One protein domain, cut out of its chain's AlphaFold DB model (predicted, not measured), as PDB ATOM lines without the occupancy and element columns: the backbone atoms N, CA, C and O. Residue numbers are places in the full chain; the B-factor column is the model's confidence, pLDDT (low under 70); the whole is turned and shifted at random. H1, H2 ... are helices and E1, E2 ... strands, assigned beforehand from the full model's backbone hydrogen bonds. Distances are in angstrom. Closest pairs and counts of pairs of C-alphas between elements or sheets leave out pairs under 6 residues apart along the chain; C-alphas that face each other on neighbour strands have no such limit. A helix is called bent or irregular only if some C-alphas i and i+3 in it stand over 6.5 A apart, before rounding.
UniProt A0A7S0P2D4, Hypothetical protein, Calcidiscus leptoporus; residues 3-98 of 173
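This is residues 3 to 98 of the 173 residues of the protein "Hypothetical protein" of Calcidiscus leptoporus (UniProt A0A7S0P2D4). The domain is a loose triangle: the long helix H2 and the strand hairpin E1 E2 form a V, H3 and H4 lie along its open side, and H1 runs through the middle, packed on H2 and H3. H3 folds back on the far end of H2, where residues 66 to 71 stick out, while H4 packs on the hairpin. The printed part has 96 residues, mostly helix, in the order H1 E1 E2 H2 H3 H4, with one antiparallel sheet, E1 - E2. It is loose, with a radius of gyration of the C-alphas of 15.7 A, and elongated, spanning 51 by 29 by 20 A.

H1, residues 3 to 16, begins at C-alpha 3 (27.549, -3.416, 20.032) and is 19.7 A long. E1, residues 22 to 28, measures 19.4 A, and E2, residues 35 to 41, 20.2 A. H2, residues 43 to 67, measures 35.0 A; it is irregular, with C-alphas 44 and 47 7.1 A apart, and has a kink of 43 degrees near residue 50. H3, residues 70 to 81, measures 15.7 A. H4, residues 85 to 96, measures 17.2 A and ends at C-alpha 96 (18.664, -0.604, 1.333).

With residues 10 to 14 alone, H1 touches H2 at a steep tilt of 59 degrees, opposite ways; the closest C-alphas, of Met 14 and Gly 50, are 6.3 A apart. H1 touches H3 about perpendicular, at 76 degrees, closest at the C-alphas of Val 9 and Tyr 80, 5.0 A. H2 and H3 form a helical hairpin at a shallow tilt of 29 degrees, closest at the C-alphas of Tyr 64 and Gly 73, 5.2 A. In the hairpin E1 E2, N 25 and O 38 are within hydrogen-bond range at 3.0 A. The closest C-alphas of E2 and H4, of Asp 36 and Ile 93, are 6.1 A apart. H4 is apart from H1, H2 and H3. Every O i to N i+4 pair is within hydrogen-bond range in H1; H2 has 17 of 21, H3 and H4 each 7 of 8.

The C-alphas farthest apart, of Gly 33 and Leu 67, are 51.3 A apart. The printed part has no cut and no long link. No printed residue is under 70 in pLDDT.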
ATOM      1  N   HIS A   3      28.816  -3.896  19.478       96.62
ATOM      2  CA  HIS A   3      27.549  -3.416  20.032       96.62
ATOM      3  C   HIS A   3      26.319  -3.750  19.167       96.62
ATOM      4  O   HIS A   3      25.253  -4.003  19.706       96.62
ATOM      5  N   SER A   4      26.425  -3.753  17.839       94.94
ATOM      6  CA  SER A   4      25.358  -4.114  16.904       94.94
ATOM      7  C   SER A   4      25.033  -5.595  17.035       94.94
ATOM      8  O   SER A   4      23.863  -5.953  17.082       94.94
ATOM      9  N   CYS A   5      26.068  -6.427  17.173       96.12
ATOM     10  CA  CYS A   5      25.922  -7.844  17.473       96.12
ATOM     11  C   CYS A   5      25.225  -8.050  18.831       96.12
ATOM     12  O   CYS A   5      24.210  -8.731  18.905       96.12
ATOM     13  N   ALA A   6      25.675  -7.359  19.885       97.06
ATOM     14  CA  ALA A   6      25.044  -7.430  21.206       97.06
ATOM     15  C   ALA A   6      23.576  -6.952  21.204       97.06
ATOM     16  O   ALA A   6      22.716  -7.579  21.819       97.06
ATOM     17  N   ARG A   7      23.255  -5.874  20.476       98.00
ATOM     18  CA  ARG A   7      21.872  -5.393  20.303       98.00
ATOM     19  C   ARG A   7      21.004  -6.424  19.585       98.00
ATOM     20  O   ARG A   7      19.850  -6.599  19.962       98.00
ATOM     21  N   PHE A   8      21.557  -7.116  18.590       97.81
ATOM     22  CA  PHE A   8      20.865  -8.204  17.908       97.81
ATOM     23  C   PHE A   8      20.600  -9.390  18.845       97.81
ATOM     24  O   PHE A   8      19.485  -9.899  18.861       97.81
ATOM     25  N   VAL A   9      21.554  -9.758  19.707       98.19
ATOM     26  CA  VAL A   9      21.349 -10.784  20.749       98.19
ATOM     27  C   VAL A   9      20.202 -10.413  21.690       98.19
ATOM     28  O   VAL A   9      19.325 -11.236  21.942       98.19
ATOM     29  N   ILE A  10      20.168  -9.165  22.166       98.12
ATOM     30  CA  ILE A  10      19.083  -8.667  23.027       98.12
ATOM     31  C   ILE A  10      17.734  -8.753  22.298       98.12
ATOM     32  O   ILE A  10      16.765  -9.253  22.865       98.12
ATOM     33  N   LEU A  11      17.673  -8.320  21.034       97.88
ATOM     34  CA  LEU A  11      16.470  -8.440  20.206       97.88
ATOM     35  C   LEU A  11      16.024  -9.904  20.076       97.88
ATOM     36  O   LEU A  11      14.852 -10.203  20.283       97.88
ATOM     37  N   ARG A  12      16.950 -10.823  19.777       97.69
ATOM     38  CA  ARG A  12      16.654 -12.256  19.632       97.69
ATOM     39  C   ARG A  12      16.149 -12.871  20.934       97.69
ATOM     40  O   ARG A  12      15.191 -13.636  20.879       97.69
ATOM     41  N   LYS A  13      16.705 -12.498  22.091       97.69
ATOM     42  CA  LYS A  13      16.188 -12.947  23.394       97.69
ATOM     43  C   LYS A  13      14.759 -12.458  23.646       97.69
ATOM     44  O   LYS A  13      13.928 -13.219  24.125       97.69
ATOM     45  N   MET A  14      14.459 -11.207  23.305       97.69
ATOM     46  CA  MET A  14      13.117 -10.639  23.488       97.69
ATOM     47  C   MET A  14      12.088 -11.235  22.516       97.69
ATOM     48  O   MET A  14      10.927 -11.381  22.880       97.69
ATOM     49  N   LEU A  15      12.508 -11.613  21.303       97.06
ATOM     50  CA  LEU A  15      11.679 -12.372  20.360       97.06
ATOM     51  C   LEU A  15      11.422 -13.806  20.852       97.06
ATOM     52  O   LEU A  15      10.301 -14.290  20.742       97.06
ATOM     53  N   GLU A  16      12.440 -14.467  21.417       96.50
ATOM     54  CA  GLU A  16      12.320 -15.807  22.017       96.50
ATOM     55  C   GLU A  16      11.350 -15.821  23.207       96.50
ATOM     56  O   GLU A  16      10.590 -16.773  23.353       96.50
ATOM     57  N   ALA A  17      11.334 -14.755  24.016       96.56
ATOM     58  CA  ALA A  17      10.403 -14.610  25.137       96.56
ATOM     59  C   ALA A  17       8.924 -14.662  24.705       96.56
ATOM     60  O   ALA A  17       8.056 -14.993  25.508       96.56
ATOM     61  N   GLY A  18       8.637 -14.370  23.433       94.38
ATOM     62  CA  GLY A  18       7.321 -14.560  22.846       94.38
ATOM     63  C   GLY A  18       6.282 -13.566  23.356       94.38
ATOM     64  O   GLY A  18       6.543 -12.372  23.503       94.38
ATOM     65  N   GLU A  19       5.048 -14.049  23.513       95.75
ATOM     66  CA  GLU A  19       3.884 -13.264  23.943       95.75
ATOM     67  C   GLU A  19       3.621 -11.987  23.127       95.75
ATOM     68  O   GLU A  19       2.979 -11.056  23.614       95.75
ATOM     69  N   ARG A  20       4.086 -11.921  21.876       95.38
ATOM     70  CA  ARG A  20       4.010 -10.706  21.048       95.38
ATOM     71  C   ARG A  20       4.620  -9.476  21.741       95.38
ATOM     72  O   ARG A  20       4.158  -8.356  21.546       95.38
ATOM     73  N   LEU A  21       5.644  -9.677  22.578       97.69
ATOM     74  CA  LEU A  21       6.372  -8.574  23.199       97.69
ATOM     75  C   LEU A  21       7.043  -7.704  22.132       97.69
ATOM     76  O   LEU A  21       6.910  -6.484  22.176       97.69
ATOM     77  N   ILE A  22       7.744  -8.333  21.186       97.75
ATOM     78  CA  ILE A  22       8.317  -7.679  20.009       97.75
ATOM     79  C   ILE A  22       7.816  -8.377  18.750       97.75
ATOM     80  O   ILE A  22       7.854  -9.603  18.663       97.75
ATOM     81  N   GLU A  23       7.407  -7.592  17.759       96.88
ATOM     82  CA  GLU A  23       7.041  -8.074  16.428       96.88
ATOM     83  C   GLU A  23       7.821  -7.290  15.366       96.88
ATOM     84  O   GLU A  23       8.032  -6.082  15.492       96.88
ATOM     85  N   LEU A  24       8.284  -8.000  14.337       96.81
ATOM     86  CA  LEU A  24       8.959  -7.434  13.169       96.81
ATOM     87  C   LEU A  24       8.065  -7.673  11.956       96.81
ATOM     88  O   LEU A  24       7.888  -8.829  11.554       96.81
ATOM     89  N   GLU A  25       7.505  -6.599  11.415       95.00
ATOM     90  CA  GLU A  25       6.573  -6.623  10.287       95.00
ATOM     91  C   GLU A  25       7.210  -5.955   9.072       95.00
ATOM     92  O   GLU A  25       7.688  -4.824   9.154       95.00
ATOM     93  N   GLU A  26       7.217  -6.654   7.941       95.62
ATOM     94  CA  GLU A  26       7.576  -6.065   6.654       95.62
ATOM     95  C   GLU A  26       6.394  -5.256   6.122       95.62
ATOM     96  O   GLU A  26       5.246  -5.697   6.180       95.62
ATOM     97  N   LEU A  27       6.676  -4.065   5.604       95.81
ATOM     98  CA  LEU A  27       5.673  -3.189   5.011       95.81
ATOM     99  C   LEU A  27       6.235  -2.465   3.791       95.81
ATOM    100  O   LEU A  27       7.422  -2.547   3.486       95.81
ATOM    101  N   VAL A  28       5.377  -1.742   3.083       96.00
ATOM    102  CA  VAL A  28       5.785  -0.838   2.006       96.00
ATOM    103  C   VAL A  28       5.652   0.585   2.523       96.00
ATOM    104  O   VAL A  28       4.598   0.964   3.028       96.00
ATOM    105  N   SER A  29       6.727   1.366   2.441       94.12
ATOM    106  CA  SER A  29       6.710   2.746   2.916       94.12
ATOM    107  C   SER A  29       5.809   3.602   2.031       94.12
ATOM    108  O   SER A  29       5.983   3.650   0.814       94.12
ATOM    109  N   GLU A  30       4.876   4.324   2.645       93.88
ATOM    110  CA  GLU A  30       3.973   5.239   1.936       93.88
ATOM    111  C   GLU A  30       4.712   6.432   1.306       93.88
ATOM    112  O   GLU A  30       4.217   7.035   0.359       93.88
ATOM    113  N   ALA A  31       5.909   6.764   1.805       93.38
ATOM    114  CA  ALA A  31       6.684   7.910   1.340       93.38
ATOM    115  C   ALA A  31       7.393   7.661  -0.000       93.38
ATOM    116  O   ALA A  31       7.521   8.583  -0.805       93.38
ATOM    117  N   ASP A  32       7.887   6.440  -0.233       95.88
ATOM    118  CA  ASP A  32       8.707   6.113  -1.409       95.88
ATOM    119  C   ASP A  32       8.299   4.830  -2.150       95.88
ATOM    120  O   ASP A  32       8.901   4.499  -3.172       95.88
ATOM    121  N   GLY A  33       7.284   4.110  -1.662       96.31
ATOM    122  CA  GLY A  33       6.781   2.875  -2.263       96.31
ATOM    123  C   GLY A  33       7.742   1.686  -2.169       96.31
ATOM    124  O   GLY A  33       7.538   0.689  -2.862       96.31
ATOM    125  N   LYS A  34       8.805   1.763  -1.355       96.69
ATOM    126  CA  LYS A  34       9.820   0.701  -1.236       96.69
ATOM    127  C   LYS A  34       9.589  -0.182  -0.003       96.69
ATOM    128  O   LYS A  34       8.993   0.289   0.969       96.69
ATOM    129  N   PRO A  35      10.119  -1.422   0.019       97.69
ATOM    130  CA  PRO A  35      10.080  -2.280   1.206       97.69
ATOM    131  C   PRO A  35      10.668  -1.586   2.438       97.69
ATOM    132  O   PRO A  35      11.673  -0.886   2.318       97.69
ATOM    133  N   ASP A  36      10.058  -1.776   3.602       97.56
ATOM    134  CA  ASP A  36      10.453  -1.253   4.913       97.56
ATOM    135  C   ASP A  36      10.137  -2.278   6.017       97.56
ATOM    136  O   ASP A  36       9.480  -3.291   5.775       97.56
ATOM    137  N   VAL A  37      10.609  -2.019   7.236       96.88
ATOM    138  CA  VAL A  37      10.379  -2.869   8.408       96.88
ATOM    139  C   VAL A  37       9.874  -2.026   9.571       96.88
ATOM    140  O   VAL A  37      10.528  -1.077  10.001       96.88
ATOM    141  N   GLN A  38       8.748  -2.427  10.154       96.12
ATOM    142  CA  GLN A  38       8.246  -1.881  11.407       96.12
ATOM    143  C   GLN A  38       8.593  -2.800  12.574       96.12
ATOM    144  O   GLN A  38       8.355  -4.006  12.548       96.12
ATOM    145  N   VAL A  39       9.124  -2.195  13.636       96.88
ATOM    146  CA  VAL A  39       9.337  -2.854  14.926       96.88
ATOM    147  C   VAL A  39       8.211  -2.437  15.866       96.88
ATOM    148  O   VAL A  39       8.091  -1.257  16.196       96.88
ATOM    149  N   ARG A  40       7.396  -3.393  16.317       97.56
ATOM    150  CA  ARG A  40       6.361  -3.166  17.334       97.56
ATOM    151  C   ARG A  40       6.833  -3.697  18.681       97.56
ATOM    152  O   ARG A  40       7.371  -4.796  18.751       97.56
ATOM    153  N   LEU A  41       6.617  -2.921  19.742       97.88
ATOM    154  CA  LEU A  41       6.914  -3.295  21.126       97.88
ATOM    155  C   LEU A  41       5.648  -3.137  21.977       97.88
ATOM    156  O   LEU A  41       5.128  -2.028  22.109       97.88
ATOM    157  N   ALA A  42       5.181  -4.224  22.588       97.88
ATOM    158  CA  ALA A  42       4.047  -4.213  23.508       97.88
ATOM    159  C   ALA A  42       4.474  -3.658  24.877       97.88
ATOM    160  O   ALA A  42       5.127  -4.334  25.678       97.88
ATOM    161  N   ARG A  43       4.144  -2.388  25.139       98.00
ATOM    162  CA  ARG A  43       4.601  -1.656  26.333       98.00
ATOM    163  C   ARG A  43       4.132  -2.289  27.644       98.00
ATOM    164  O   ARG A  43       4.886  -2.318  28.613       98.00
ATOM    165  N   ASP A  44       2.906  -2.790  27.663       98.12
ATOM    166  CA  ASP A  44       2.273  -3.489  28.784       98.12
ATOM    167  C   ASP A  44       3.008  -4.784  29.166       98.12
ATOM    168  O   ASP A  44       3.006  -5.172  30.333       98.12
ATOM    169  N   LYS A  45       3.720  -5.402  28.215       98.00
ATOM    170  CA  LYS A  45       4.465  -6.652  28.419       98.00
ATOM    171  C   LYS A  45       5.933  -6.463  28.781       98.00
ATOM    172  O   LYS A  45       6.632  -7.432  29.075       98.00
ATOM    173  N   VAL A  46       6.429  -5.226  28.804       98.06
ATOM    174  CA  VAL A  46       7.838  -4.947  29.124       98.06
ATOM    175  C   VAL A  46       8.200  -5.457  30.517       98.06
ATOM    176  O   VAL A  46       9.251  -6.070  30.691       98.06
ATOM    177  N   LEU A  47       7.335  -5.232  31.508       98.38
ATOM    178  CA  LEU A  47       7.610  -5.638  32.887       98.38
ATOM    179  C   LEU A  47       7.306  -7.114  33.148       98.38
ATOM    180  O   LEU A  47       8.040  -7.741  33.907       98.38
ATOM    181  N   SER A  48       6.247  -7.657  32.544       98.19
ATOM    182  CA  SER A  48       5.810  -9.036  32.780       98.19
ATOM    183  C   SER A  48       6.591 -10.067  31.966       98.19
ATOM    184  O   SER A  48       6.881 -11.130  32.496       98.19
ATOM    185  N   VAL A  49       6.973  -9.753  30.724       98.38
ATOM    186  CA  VAL A  49       7.643 -10.687  29.797       98.38
ATOM    187  C   VAL A  49       9.092 -10.270  29.548       98.38
ATOM    188  O   VAL A  49      10.021 -11.065  29.688       98.38
ATOM    189  N   GLY A  50       9.311  -8.992  29.229       98.31
ATOM    190  CA  GLY A  50      10.634  -8.492  28.847       98.31
ATOM    191  C   GLY A  50      11.652  -8.510  29.984       98.31
ATOM    192  O   GLY A  50      12.781  -8.967  29.811       98.31
ATOM    193  N   LYS A  51      11.263  -8.030  31.169       98.44
ATOM    194  CA  LYS A  51      12.154  -7.970  32.335       98.44
ATOM    195  C   LYS A  51      12.639  -9.366  32.767       98.44
ATOM    196  O   LYS A  51      13.854  -9.496  32.932       98.44
ATOM    197  N   PRO A  52      11.784 -10.399  32.917       98.50
ATOM    198  CA  PRO A  52      12.258 -11.760  33.183       98.50
ATOM    199  C   PRO A  52      13.213 -12.287  32.106       98.50
ATOM    200  O   PRO A  52      14.298 -12.755  32.446       98.50
ATOM    201  N   ALA A  53      12.882 -12.116  30.821       98.38
ATOM    202  CA  ALA A  53      13.712 -12.597  29.715       98.38
ATOM    203  C   ALA A  53      15.121 -11.978  29.703       98.38
ATOM    204  O   ALA A  53      16.118 -12.670  29.482       98.38
ATOM    205  N   ILE A  54      15.229 -10.673  29.973       98.25
ATOM    206  CA  ILE A  54      16.530 -10.009  30.124       98.25
ATOM    207  C   ILE A  54      17.249 -10.484  31.390       98.25
ATOM    208  O   ILE A  54      18.462 -10.681  31.352       98.25
ATOM    209  N   GLY A  55      16.524 -10.708  32.487       98.56
ATOM    210  CA  GLY A  55      17.084 -11.263  33.720       98.56
ATOM    211  C   GLY A  55      17.771 -12.612  33.496       98.56
ATOM    212  O   GLY A  55      18.914 -12.790  33.912       98.56
ATOM    213  N   GLU A  56      17.126 -13.523  32.768       98.38
ATOM    214  CA  GLU A  56      17.704 -14.819  32.385       98.38
ATOM    215  C   GLU A  56      18.979 -14.666  31.551       98.38
ATOM    216  O   GLU A  56      19.984 -15.329  31.813       98.38
ATOM    217  N   LEU A  57      18.954 -13.775  30.553       98.31
ATOM    218  CA  LEU A  57      20.109 -13.524  29.693       98.31
ATOM    219  C   LEU A  57      21.293 -12.973  30.494       98.31
ATOM    220  O   LEU A  57      22.419 -13.436  30.322       98.31
ATOM    221  N   LEU A  58      21.048 -12.001  31.376       98.56
ATOM    222  CA  LEU A  58      22.082 -11.401  32.217       98.56
ATOM    223  C   LEU A  58      22.667 -12.410  33.205       98.56
ATOM    224  O   LEU A  58      23.885 -12.439  33.382       98.56
ATOM    225  N   LEU A  59      21.825 -13.254  33.806       98.56
ATOM    226  CA  LEU A  59      22.279 -14.309  34.704       98.56
ATOM    227  C   LEU A  59      23.197 -15.294  33.969       98.56
ATOM    228  O   LEU A  59      24.298 -15.563  34.440       98.56
ATOM    229  N   ALA A  60      22.795 -15.768  32.786       97.88
ATOM    230  CA  ALA A  60      23.618 -16.667  31.980       97.88
ATOM    231  C   ALA A  60      24.954 -16.020  31.572       97.88
ATOM    232  O   ALA A  60      26.015 -16.613  31.766       97.88
ATOM    233  N   LEU A  61      24.920 -14.781  31.060       98.25
ATOM    234  CA  LEU A  61      26.124 -14.029  30.684       98.25
ATOM    235  C   LEU A  61      27.092 -13.883  31.861       98.25
ATOM    236  O   LEU A  61      28.288 -14.130  31.709       98.25
ATOM    237  N   GLN A  62      26.583 -13.489  33.031       98.62
ATOM    238  CA  GLN A  62      27.417 -13.278  34.207       98.62
ATOM    239  C   GLN A  62      27.989 -14.596  34.737       98.62
ATOM    240  O   GLN A  62      29.164 -14.625  35.104       98.62
ATOM    241  N   THR A  63      27.213 -15.682  34.734       98.56
ATOM    242  CA  THR A  63      27.687 -17.007  35.155       98.56
ATOM    243  C   THR A  63      28.832 -17.490  34.268       98.56
ATOM    244  O   THR A  63      29.915 -17.761  34.787       98.56
ATOM    245  N   TYR A  64      28.659 -17.511  32.941       98.44
ATOM    246  CA  TYR A  64      29.722 -17.960  32.030       98.44
ATOM    247  C   TYR A  64      30.968 -17.075  32.109       98.44
ATOM    248  O   TYR A  64      32.087 -17.582  32.160       98.44
ATOM    249  N   LYS A  65      30.784 -15.751  32.197       98.31
ATOM    250  CA  LYS A  65      31.893 -14.804  32.355       98.31
ATOM    251  C   LYS A  65      32.666 -15.030  33.656       98.31
ATOM    252  O   LYS A  65      33.890 -15.015  33.633       98.31
ATOM    253  N   THR A  66      31.970 -15.208  34.780       98.56
ATOM    254  CA  THR A  66      32.605 -15.328  36.106       98.56
ATOM    255  C   THR A  66      33.350 -16.650  36.258       98.56
ATOM    256  O   THR A  66      34.406 -16.684  36.878       98.56
ATOM    257  N   LEU A  67      32.826 -17.727  35.668       98.19
ATOM    258  CA  LEU A  67      33.460 -19.045  35.698       98.19
ATOM    259  C   LEU A  67      34.555 -19.211  34.633       98.19
ATOM    260  O   LEU A  67      35.261 -20.214  34.647       98.19
ATOM    261  N   GLY A  68      34.689 -18.261  33.701       98.06
ATOM    262  CA  GLY A  68      35.595 -18.395  32.561       98.06
ATOM    263  C   GLY A  68      35.212 -19.539  31.613       98.06
ATOM    264  O   GLY A  68      36.066 -20.039  30.885       98.06
ATOM    265  N   ASP A  69      33.944 -19.965  31.609       98.38
ATOM    266  CA  ASP A  69      33.459 -21.053  30.756       98.38
ATOM    267  C   ASP A  69      33.245 -20.550  29.322       98.38
ATOM    268  O   ASP A  69      32.163 -20.107  28.920       98.38
ATOM    269  N   PHE A  70      34.325 -20.610  28.547       97.94
ATOM    270  CA  PHE A  70      34.333 -20.211  27.147       97.94
ATOM    271  C   PHE A  70      33.414 -21.080  26.283       97.94
ATOM    272  O   PHE A  70      32.742 -20.546  25.401       97.94
ATOM    273  N   ALA A  71      33.376 -22.395  26.514       98.12
ATOM    274  CA  ALA A  71      32.603 -23.314  25.683       98.12
ATOM    275  C   ALA A  71      31.097 -23.057  25.844       98.12
ATOM    276  O   ALA A  71      30.397 -22.850  24.849       98.12
ATOM    277  N   GLY A  72      30.616 -22.984  27.089       97.94
ATOM    278  CA  GLY A  72      29.220 -22.682  27.396       97.94
ATOM    279  C   GLY A  72      28.821 -21.264  26.984       97.94
ATOM    280  O   GLY A  72      27.804 -21.072  26.311       97.94
ATOM    281  N   GLY A  73      29.658 -20.271  27.303       97.69
ATOM    282  CA  GLY A  73      29.411 -18.874  26.947       97.69
ATOM    283  C   GLY A  73      29.353 -18.642  25.435       97.69
ATOM    284  O   GLY A  73      28.435 -17.978  24.946       97.69
ATOM    285  N   SER A  74      30.285 -19.235  24.683       97.50
ATOM    286  CA  SER A  74      30.325 -19.119  23.221       97.50
ATOM    287  C   SER A  74      29.134 -19.805  22.566       97.50
ATOM    288  O   SER A  74      28.525 -19.218  21.677       97.50
ATOM    289  N   ALA A  75      28.747 -21.000  23.025       98.00
ATOM    290  CA  ALA A  75      27.577 -21.699  22.500       98.00
ATOM    291  C   ALA A  75      26.278 -20.909  22.742       98.00
ATOM    292  O   ALA A  75      25.468 -20.736  21.826       98.00
ATOM    293  N   MET A  76      26.098 -20.367  23.952       96.94
ATOM    294  CA  MET A  76      24.939 -19.538  24.288       96.94
ATOM    295  C   MET A  76      24.889 -18.259  23.438       96.94
ATOM    296  O   MET A  76      23.839 -17.927  22.889       96.94
ATOM    297  N   PHE A  77      26.017 -17.563  23.270       96.75
ATOM    298  CA  PHE A  77      26.070 -16.343  22.461       96.75
ATOM    299  C   PHE A  77      25.887 -16.635  20.959       96.75
ATOM    300  O   PHE A  77      25.175 -15.903  20.267       96.75
ATOM    301  N   ALA A  78      26.454 -17.737  20.453       96.81
ATOM    302  CA  ALA A  78      26.285 -18.200  19.074       96.81
ATOM    303  C   ALA A  78      24.809 -18.449  18.730       96.81
ATOM    304  O   ALA A  78      24.340 -18.021  17.677       96.81
ATOM    305  N   LYS A  79      24.039 -19.043  19.655       96.62
ATOM    306  CA  LYS A  79      22.593 -19.267  19.491       96.62
ATOM    307  C   LYS A  79      21.837 -17.984  19.128       96.62
ATOM    308  O   LYS A  79      21.013 -17.991  18.218       96.62
ATOM    309  N   TYR A  80      22.102 -16.883  19.833       97.25
ATOM    310  CA  TYR A  80      21.393 -15.617  19.611       97.25
ATOM    311  C   TYR A  80      22.006 -14.750  18.510       97.25
ATOM    312  O   TYR A  80      21.357 -13.822  18.039       97.25
ATOM    313  N   THR A  81      23.242 -15.022  18.100       96.81
ATOM    314  CA  THR A  81      23.882 -14.328  16.972       96.81
ATOM    315  C   THR A  81      23.645 -15.017  15.634       96.81
ATOM    316  O   THR A  81      23.847 -14.383  14.598       96.81
ATOM    317  N   ALA A  82      23.174 -16.266  15.639       96.75
ATOM    318  CA  ALA A  82      22.767 -16.975  14.437       96.75
ATOM    319  C   ALA A  82      21.686 -16.191  13.673       96.75
ATOM    320  O   ALA A  82      20.670 -15.767  14.233       96.75
ATOM    321  N   VAL A  83      21.926 -16.002  12.376       95.94
ATOM    322  CA  VAL A  83      21.041 -15.275  11.465       95.94
ATOM    323  C   VAL A  83      20.297 -16.303  10.619       95.94
ATOM    324  O   VAL A  83      20.910 -17.002   9.817       95.94
ATOM    325  N   ASP A  84      18.989 -16.411  10.833       95.44
ATOM    326  CA  ASP A  84      18.103 -17.260  10.033       95.44
ATOM    327  C   ASP A  84      17.636 -16.553   8.748       95.44
ATOM    328  O   ASP A  84      17.897 -15.366   8.534       95.44
ATOM    329  N   GLU A  85      16.928 -17.288   7.889       96.81
ATOM    330  CA  GLU A  85      16.445 -16.797   6.592       96.81
ATOM    331  C   GLU A  85      15.571 -15.540   6.726       96.81
ATOM    332  O   GLU A  85      15.741 -14.573   5.986       96.81
ATOM    333  N   ARG A  86      14.700 -15.493   7.742       94.81
ATOM    334  CA  ARG A  86      13.868 -14.313   8.019       94.81
ATOM    335  C   ARG A  86      14.735 -13.095   8.338       94.81
ATOM    336  O   ARG A  86      14.487 -12.003   7.835       94.81
ATOM    337  N   MET A  87      15.768 -13.255   9.162       96.75
ATOM    338  CA  MET A  87      16.677 -12.155   9.491       96.75
ATOM    339  C   MET A  87      17.542 -11.731   8.292       96.75
ATOM    340  O   MET A  87      17.871 -10.548   8.180       96.75
ATOM    341  N   LEU A  88      17.876 -12.646   7.372       96.94
ATOM    342  CA  LEU A  88      18.551 -12.314   6.109       96.94
ATOM    343  C   LEU A  88      17.661 -11.482   5.175       96.94
ATOM    344  O   LEU A  88      18.141 -10.502   4.600       96.94
ATOM    345  N   GLN A  89      16.373 -11.812   5.079       96.44
ATOM    346  CA  GLN A  89      15.392 -11.042   4.306       96.44
ATOM    347  C   GLN A  89      15.248  -9.619   4.858       96.44
ATOM    348  O   GLN A  89      15.450  -8.642   4.132       96.44
ATOM    349  N   LEU A  90      15.050  -9.482   6.174       97.31
ATOM    350  CA  LEU A  90      15.007  -8.172   6.834       97.31
ATOM    351  C   LEU A  90      16.313  -7.391   6.640       97.31
ATOM    352  O   LEU A  90      16.294  -6.177   6.435       97.31
ATOM    353  N   ARG A  91      17.467  -8.072   6.655       96.69
ATOM    354  CA  ARG A  91      18.768  -7.438   6.408       96.69
ATOM    355  C   ARG A  91      18.838  -6.802   5.020       96.69
ATOM    356  O   ARG A  91      19.441  -5.739   4.905       96.69
ATOM    357  N   ALA A  92      18.256  -7.406   3.985       97.31
ATOM    358  CA  ALA A  92      18.240  -6.813   2.646       97.31
ATOM    359  C   ALA A  92      17.532  -5.446   2.649       97.31
ATOM    360  O   ALA A  92      18.076  -4.467   2.132       97.31
ATOM    361  N   ILE A  93      16.388  -5.354   3.334       97.75
ATOM    362  CA  ILE A  93      15.626  -4.110   3.499       97.75
ATOM    363  C   ILE A  93      16.416  -3.089   4.330       97.75
ATOM    364  O   ILE A  93      16.591  -1.943   3.914       97.75
ATOM    365  N   ILE A  94      16.976  -3.511   5.473       96.19
ATOM    366  CA  ILE A  94      17.783  -2.650   6.356       96.19
ATOM    367  C   ILE A  94      18.985  -2.066   5.607       96.19
ATOM    368  O   ILE A  94      19.314  -0.895   5.779       96.19
ATOM    369  N   MET A  95      19.653  -2.865   4.771       96.88
ATOM    370  CA  MET A  95      20.795  -2.400   3.986       96.88
ATOM    371  C   MET A  95      20.384  -1.396   2.907       96.88
ATOM    372  O   MET A  95      21.127  -0.444   2.682       96.88
ATOM    373  N   ALA A  96      19.209  -1.561   2.294       96.75
ATOM    374  CA  ALA A  96      18.664  -0.604   1.333       96.75
ATOM    375  C   ALA A  96      18.264   0.737   1.981       96.75
ATOM    376  O   ALA A  96      18.360   1.775   1.333       96.75
ATOM    377  N   ARG A  97      17.862   0.724   3.261       95.81
ATOM    378  CA  ARG A  97      17.489   1.921   4.045       95.81
ATOM    379  C   ARG A  97      18.617   2.484   4.918       95.81
ATOM    380  O   ARG A  97      18.399   3.399   5.708       95.81
ATOM    381  N   LYS A  98      19.829   1.936   4.820       95.81
ATOM    382  CA  LYS A  98      20.947   2.302   5.693       95.81
ATOM    383  C   LYS A  98      21.413   3.735   5.435       95.81
ATOM    384  O   LYS A  98      21.935   4.046   4.369       95.81
TER     385      LYS A  98